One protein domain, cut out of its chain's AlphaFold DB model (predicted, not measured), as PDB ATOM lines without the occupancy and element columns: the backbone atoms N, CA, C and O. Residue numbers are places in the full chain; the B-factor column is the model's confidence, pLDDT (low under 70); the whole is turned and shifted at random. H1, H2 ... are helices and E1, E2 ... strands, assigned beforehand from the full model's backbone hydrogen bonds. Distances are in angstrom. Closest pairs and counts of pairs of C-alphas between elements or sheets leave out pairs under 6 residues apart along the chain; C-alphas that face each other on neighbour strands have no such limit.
ATOM      1  N   ASP A  10     108.712 244.946 252.171       82.19
ATOM      2  CA  ASP A  10     107.306 245.149 252.384       82.19
ATOM      3  C   ASP A  10     106.666 243.828 252.796       82.19
ATOM      4  O   ASP A  10     106.662 242.849 252.043       82.19
ATOM      5  N   TYR A  11     106.167 243.811 254.025       78.38
ATOM      6  CA  TYR A  11     105.442 242.692 254.613       78.38
ATOM      7  C   TYR A  11     103.971 243.043 254.857       78.38
ATOM      8  O   TYR A  11     103.286 242.322 255.579       78.38
ATOM      9  N   GLU A  12     103.491 244.156 254.300       78.75
ATOM     10  CA  GLU A  12     102.096 244.557 254.422       78.75
ATOM     11  C   GLU A  12     101.197 243.652 253.572       78.75
ATOM     12  O   GLU A  12     101.496 243.345 252.418       78.75
ATOM     13  N   ASP A  13     100.068 243.238 254.146       70.94
ATOM     14  CA  ASP A  13      99.101 242.335 253.515       70.94
ATOM     15  C   ASP A  13      98.171 243.071 252.544       70.94
ATOM     16  O   ASP A  13      96.957 243.150 252.723       70.94
ATOM     17  N   HIS A  14      98.771 243.686 251.525       79.31
ATOM     18  CA  HIS A  14      98.058 244.394 250.461       79.31
ATOM     19  C   HIS A  14      98.312 243.801 249.070       79.31
ATOM     20  O   HIS A  14      97.838 244.355 248.079       79.31
ATOM     21  N   PHE A  15      99.054 242.692 248.968       79.88
ATOM     22  CA  PHE A  15      99.397 242.053 247.698       79.88
ATOM     23  C   PHE A  15      98.386 240.944 247.353       79.88
ATOM     24  O   PHE A  15      98.550 239.801 247.786       79.88
ATOM     25  N   PRO A  16      97.335 241.227 246.555       81.31
ATOM     26  CA  PRO A  16      96.277 240.260 246.286       81.31
ATOM     27  C   PRO A  16      96.810 239.010 245.580       81.31
ATOM     28  O   PRO A  16      97.517 239.074 244.568       81.31
ATOM     29  N   GLY A  17      96.433 237.846 246.107       82.38
ATOM     30  CA  GLY A  17      96.877 236.559 245.577       82.38
ATOM     31  C   GLY A  17      98.349 236.254 245.858       82.38
ATOM     32  O   GLY A  17      98.935 235.450 245.132       82.38
ATOM     33  N   CYS A  18      98.946 236.890 246.868       86.56
ATOM     34  CA  CYS A  18     100.230 236.511 247.443       86.56
ATOM     35  C   CYS A  18     100.032 236.082 248.903       86.56
ATOM     36  O   CYS A  18      99.209 236.651 249.607       86.56
ATOM     37  N   GLU A  19     100.793 235.091 249.352       88.75
ATOM     38  CA  GLU A  19     100.791 234.608 250.733       88.75
ATOM     39  C   GLU A  19     102.158 234.868 251.366       88.75
ATOM     40  O   GLU A  19     103.189 234.563 250.762       88.75
ATOM     41  N   LEU A  20     102.184 235.441 252.568       87.06
ATOM     42  CA  LEU A  20     103.430 235.693 253.282       87.06
ATOM     43  C   LEU A  20     103.890 234.423 254.007       87.06
ATOM     44  O   LEU A  20     103.285 233.992 254.985       87.06
ATOM     45  N   ILE A  21     105.001 233.848 253.554       87.56
ATOM     46  CA  ILE A  21     105.602 232.645 254.126       87.56
ATOM     47  C   ILE A  21     106.792 233.032 254.999       87.56
ATOM     48  O   ILE A  21     107.636 233.832 254.593       87.56
ATOM     49  N   THR A  22     106.875 232.432 256.189       84.31
ATOM     50  CA  THR A  22     108.013 232.588 257.106       84.31
ATOM     51  C   THR A  22     108.882 231.331 257.086       84.31
ATOM     52  O   THR A  22     108.396 230.224 257.293       84.31
ATOM     53  N   ILE A  23     110.180 231.501 256.852       83.00
ATOM     54  CA  ILE A  23     111.211 230.472 256.961       83.00
ATOM     55  C   ILE A  23     111.731 230.504 258.399       83.00
ATOM     56  O   ILE A  23     112.580 231.329 258.749       83.00
ATOM     57  N   GLU A  24     111.207 229.611 259.236       77.44
ATOM     58  CA  GLU A  24     111.472 229.596 260.682       77.44
ATOM     59  C   GLU A  24     112.961 229.482 261.030       77.44
ATOM     60  O   GLU A  24     113.421 230.140 261.960       77.44
ATOM     61  N   SER A  25     113.745 228.735 260.243       77.19
ATOM     62  CA  SER A  25     115.180 228.524 260.494       77.19
ATOM     63  C   SER A  25     116.023 229.803 260.435       77.19
ATOM     64  O   SER A  25     117.114 229.839 260.998       77.19
ATOM     65  N   HIS A  26     115.530 230.848 259.766       66.38
ATOM     66  CA  HIS A  26     116.239 232.118 259.587       66.38
ATOM     67  C   HIS A  26     115.425 233.336 260.042       66.38
ATOM     68  O   HIS A  26     115.911 234.460 259.946       66.38
ATOM     69  N   GLY A  27     114.180 233.136 260.497       69.38
ATOM     70  CA  GLY A  27     113.233 234.228 260.753       69.38
ATOM     71  C   GLY A  27     112.895 235.041 259.495       69.38
ATOM     72  O   GLY A  27     112.463 236.188 259.591       69.38
ATOM     73  N   TRP A  28     113.128 234.467 258.314       75.06
ATOM     74  CA  TRP A  28     113.037 235.164 257.038       75.06
ATOM     75  C   TRP A  28     111.629 235.112 256.468       75.06
ATOM     76  O   TRP A  28     110.948 234.108 256.640       75.06
ATOM     77  N   LYS A  29     111.192 236.142 255.739       79.62
ATOM     78  CA  LYS A  29     109.862 236.159 255.123       79.62
ATOM     79  C   LYS A  29     109.921 236.441 253.627       79.62
ATOM     80  O   LYS A  29     110.721 237.254 253.160       79.62
ATOM     81  N   TYR A  30     109.057 235.776 252.871       85.56
ATOM     82  CA  TYR A  30     108.888 236.001 251.439       85.56
ATOM     83  C   TYR A  30     107.429 235.824 251.030       85.56
ATOM     84  O   TYR A  30     106.647 235.177 251.720       85.56
ATOM     85  N   TRP A  31     107.072 236.382 249.882       87.75
ATOM     86  CA  TRP A  31     105.737 236.283 249.319       87.75
ATOM     87  C   TRP A  31     105.675 235.148 248.306       87.75
ATOM     88  O   TRP A  31     106.440 235.105 247.340       87.75
ATOM     89  N   GLN A  32     104.742 234.230 248.499       88.19
ATOM     90  CA  GLN A  32     104.411 233.205 247.529       88.19
ATOM     91  C   GLN A  32     103.221 233.663 246.683       88.19
ATOM     92  O   GLN A  32     102.112 233.816 247.182       88.19
ATOM     93  N   ARG A  33     103.435 233.860 245.382       86.88
ATOM     94  CA  ARG A  33     102.372 234.200 244.431       86.88
ATOM     95  C   ARG A  33     101.482 232.992 244.137       86.88
ATOM     96  O   ARG A  33     101.959 231.864 243.992       86.88
ATOM     97  N   GLY A  34     100.187 233.250 243.995       82.56
ATOM     98  CA  GLY A  34      99.189 232.284 243.548       82.56
ATOM     99  C   GLY A  34      99.287 231.961 242.054       82.56
ATOM    100  O   GLY A  34      99.927 232.675 241.280       82.56
ATOM    101  N   LYS A  35      98.594 230.890 241.639       75.06
ATOM    102  CA  LYS A  35      98.671 230.305 240.282       75.06
ATOM    103  C   LYS A  35      98.434 231.302 239.145       75.06
ATOM    104  O   LYS A  35      99.100 231.220 238.119       75.06
ATOM    105  N   VAL A  36      97.535 232.268 239.350       73.62
ATOM    106  CA  VAL A  36      97.156 233.278 238.339       73.62
ATOM    107  C   VAL A  36      98.359 234.094 237.852       73.62
ATOM    108  O   VAL A  36      98.354 234.612 236.742       73.62
ATOM    109  N   TRP A  37      99.387 234.217 238.694       69.38
ATOM    110  CA  TRP A  37     100.583 234.997 238.408       69.38
ATOM    111  C   TRP A  37     101.695 234.174 237.764       69.38
ATOM    112  O   TRP A  37     102.561 234.757 237.114       69.38
ATOM    113  N   THR A  38     101.700 232.857 237.982       66.25
ATOM    114  CA  THR A  38     102.793 231.947 237.611       66.25
ATOM    115  C   THR A  38     102.505 231.160 236.337       66.25
ATOM    116  O   THR A  38     103.443 230.739 235.670       66.25
ATOM    117  N   ASN A  46     106.429 232.851 235.630       73.12
ATOM    118  CA  ASN A  46     106.764 233.968 236.494       73.12
ATOM    119  C   ASN A  46     107.149 233.431 237.894       73.12
ATOM    120  O   ASN A  46     106.391 232.632 238.447       73.12
ATOM    121  N   PRO A  47     108.265 233.867 238.514       80.50
ATOM    122  CA  PRO A  47     108.767 233.280 239.758       80.50
ATOM    123  C   PRO A  47     107.714 233.216 240.867       80.50
ATOM    124  O   PRO A  47     107.117 234.234 241.227       80.50
ATOM    125  N   LYS A  48     107.457 232.023 241.405       86.06
ATOM    126  CA  LYS A  48     106.424 231.838 242.433       86.06
ATOM    127  C   LYS A  48     106.789 232.543 243.739       86.06
ATOM    128  O   LYS A  48     105.924 233.119 244.384       86.06
ATOM    129  N   ASN A  49     108.064 232.511 244.105       87.62
ATOM    130  CA  ASN A  49     108.557 233.087 245.346       87.62
ATOM    131  C   ASN A  49     109.199 234.439 245.047       87.62
ATOM    132  O   ASN A  49     110.118 234.521 244.235       87.62
ATOM    133  N   VAL A  50     108.689 235.491 245.675       86.00
ATOM    134  CA  VAL A  50     109.108 236.871 245.441       86.00
ATOM    135  C   VAL A  50     109.254 237.610 246.763       86.00
ATOM    136  O   VAL A  50     108.767 237.184 247.808       86.00
ATOM    137  N   GLN A  51     109.900 238.761 246.704       86.06
ATOM    138  CA  GLN A  51     109.912 239.741 247.771       86.06
ATOM    139  C   GLN A  51     109.471 241.093 247.217       86.06
ATOM    140  O   GLN A  51     109.672 241.383 246.038       86.06
ATOM    141  N   PHE A  52     108.866 241.930 248.051       84.62
ATOM    142  CA  PHE A  52     108.522 243.298 247.679       84.62
ATOM    143  C   PHE A  52     109.391 244.247 248.479       84.62
ATOM    144  O   PHE A  52     109.542 244.093 249.682       84.62
ATOM    145  N   CYS A  53     110.001 245.205 247.803       82.50
ATOM    146  CA  CYS A  53     110.901 246.177 248.385       82.50
ATOM    147  C   CYS A  53     110.376 247.578 248.116       82.50
ATOM    148  O   CYS A  53     110.251 247.988 246.961       82.50
ATOM    149  N   LYS A  54     110.152 248.350 249.178       80.88
ATOM    150  CA  LYS A  54     109.566 249.697 249.095       80.88
ATOM    151  C   LYS A  54     110.386 250.681 248.247       80.88
ATOM    152  O   LYS A  54     109.843 251.668 247.768       80.88
ATOM    153  N   LYS A  55     111.680 250.413 248.020       79.12
ATOM    154  CA  LYS A  55     112.567 251.246 247.182       79.12
ATOM    155  C   LYS A  55     112.642 250.843 245.708       79.12
ATOM    156  O   LYS A  55     112.957 251.685 244.875       79.12
ATOM    157  N   ARG A  56     112.436 249.564 245.385       75.94
ATOM    158  CA  ARG A  56     112.772 249.001 244.060       75.94
ATOM    159  C   ARG A  56     111.624 248.226 243.411       75.94
ATOM    160  O   ARG A  56     111.699 247.902 242.231       75.94
ATOM    161  N   GLY A  57     110.561 247.942 244.162       79.88
ATOM    162  CA  GLY A  57     109.445 247.113 243.726       79.88
ATOM    163  C   GLY A  57     109.707 245.627 243.967       79.88
ATOM    164  O   GLY A  57     110.182 245.232 245.029       79.88
ATOM    165  N   ARG A  58     109.356 244.782 242.997       83.62
ATOM    166  CA  ARG A  58     109.380 243.320 243.142       83.62
ATOM    167  C   ARG A  58     110.774 242.732 242.900       83.62
ATOM    168  O   ARG A  58     111.399 243.003 241.880       83.62
ATOM    169  N   ILE A  59     111.187 241.837 243.785       84.38
ATOM    170  CA  ILE A  59     112.363 240.974 243.692       84.38
ATOM    171  C   ILE A  59     111.879 239.550 243.415       84.38
ATOM    172  O   ILE A  59     110.964 239.060 244.067       84.38
ATOM    173  N   ASN A  60     112.485 238.878 242.444       83.12
ATOM    174  CA  ASN A  60     112.045 237.569 241.954       83.12
ATOM    175  C   ASN A  60     112.662 236.373 242.703       83.12
ATOM    176  O   ASN A  60     112.646 235.253 242.199       83.12
ATOM    177  N   GLU A  61     113.218 236.616 243.885       79.69
ATOM    178  CA  GLU A  61     113.969 235.640 244.664       79.69
ATOM    179  C   GLU A  61     113.689 235.819 246.154       79.69
ATOM    180  O   GLU A  61     113.362 236.912 246.614       79.69
ATOM    181  N   ILE A  62     113.844 234.734 246.913       82.62
ATOM    182  CA  ILE A  62     113.615 234.724 248.361       82.62
ATOM    183  C   ILE A  62     114.731 235.466 249.090       82.62
ATOM    184  O   ILE A  62     114.452 236.151 250.062       82.62
ATOM    185  N   PHE A  63     115.978 235.328 248.644       78.06
ATOM    186  CA  PHE A  63     117.145 235.788 249.397       78.06
ATOM    187  C   PHE A  63     117.863 236.971 248.760       78.06
ATOM    188  O   PHE A  63     118.751 237.522 249.388       78.06
ATOM    189  N   ALA A  64     117.486 237.420 247.562       74.31
ATOM    190  CA  ALA A  64     118.289 238.412 246.849       74.31
ATOM    191  C   ALA A  64     118.444 239.753 247.586       74.31
ATOM    192  O   ALA A  64     119.411 240.461 247.335       74.31
ATOM    193  N   CYS A  65     117.561 240.105 248.526       73.12
ATOM    194  CA  CYS A  65     117.759 241.319 249.316       73.12
ATOM    195  C   CYS A  65     118.912 241.223 250.343       73.12
ATOM    196  O   CYS A  65     119.329 242.267 250.829       73.12
ATOM    197  N   ILE A  66     119.447 240.030 250.669       70.56
ATOM    198  CA  ILE A  66     120.642 239.900 251.538       70.56
ATOM    199  C   ILE A  66     121.950 240.158 250.792       70.56
ATOM    200  O   ILE A  66     122.975 240.388 251.430       70.56
ATOM    201  N   ASN A  67     121.931 240.104 249.461       67.50
ATOM    202  CA  ASN A  67     123.121 240.315 248.652       67.50
ATOM    203  C   ASN A  67     123.368 241.826 248.537       67.50
ATOM    204  O   ASN A  67     122.780 242.506 247.689       67.50
TER     205      ASN A  67
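AT A GLANCE: This is residues 10 to 38 and 46 to 67 of the 82 residues of an uncharacterized protein of marine sediment metagenome (UniProt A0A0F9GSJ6). Two strand hairpins, E1 with E2 and E3 with E4, join side by side through E2 and E3 into one strongly twisted sheet, the second hairpin turned steeply against the first. The short helix H1 lies past the end of E2, off the sheet, and unnamed stretches lead into E1 and away from E4. The 51 printed residues hold four named strands and one named helix, in the order E1 E2 H1 E3 E4; the sheet's order is E1 E2 E3 E4, all antiparallel. The class is mostly strand, with 24 residues, under half, in named elements. The whole is compact, with a radius of gyration of the C-alphas of 10.5 A and spans of 28 by 24 by 20 A.

IN THESE COORDINATES: E1, residues 18 to 23, begins at C-alpha 18 (100.230, 236.511, 247.443) and is 15.7 A long. E2, residues 28 to 33, is 16.5 A long. H1, residues 35 to 38, is 5.2 A long. E3, residues 49 to 53, is 13.6 A long. E4, residues 57 to 59, is 6.8 A long and ends at C-alpha 59 (112.363, 240.974, 243.692).

HOW THE PARTS SIT: In the hairpin of E1 and E2, at 151 degrees, N 21 and O 30 are 2.8 A apart, within hydrogen-bond range. E2 and E3 stand at 112 degrees, with N 31 and O 50 2.8 A apart. The pairing of E3 is staggered: residues 49 to 50 pair with E2, residues 51 to 53 with E4. In the hairpin of E3 and E4, at 145 degrees, N 53 and O 57 are 2.8 A apart. H1 is not on the sheet and is apart from E1 and E4; it is too short for an O i to N i+4 pair, and its one O i to N i+3 pair is within range.

THE WHOLE: The C-alphas farthest apart, those of Ser 25 and Val 36, are 29.0 A apart. Residues 39 to 45 are not printed; C-alphas 38 and 46 are 4.6 A apart across the cut. Of the links that are printed whole, none is long. Mean pLDDT of the printed part is 79.8; residues 26 to 27, 37 to 38 and 67 are under 70.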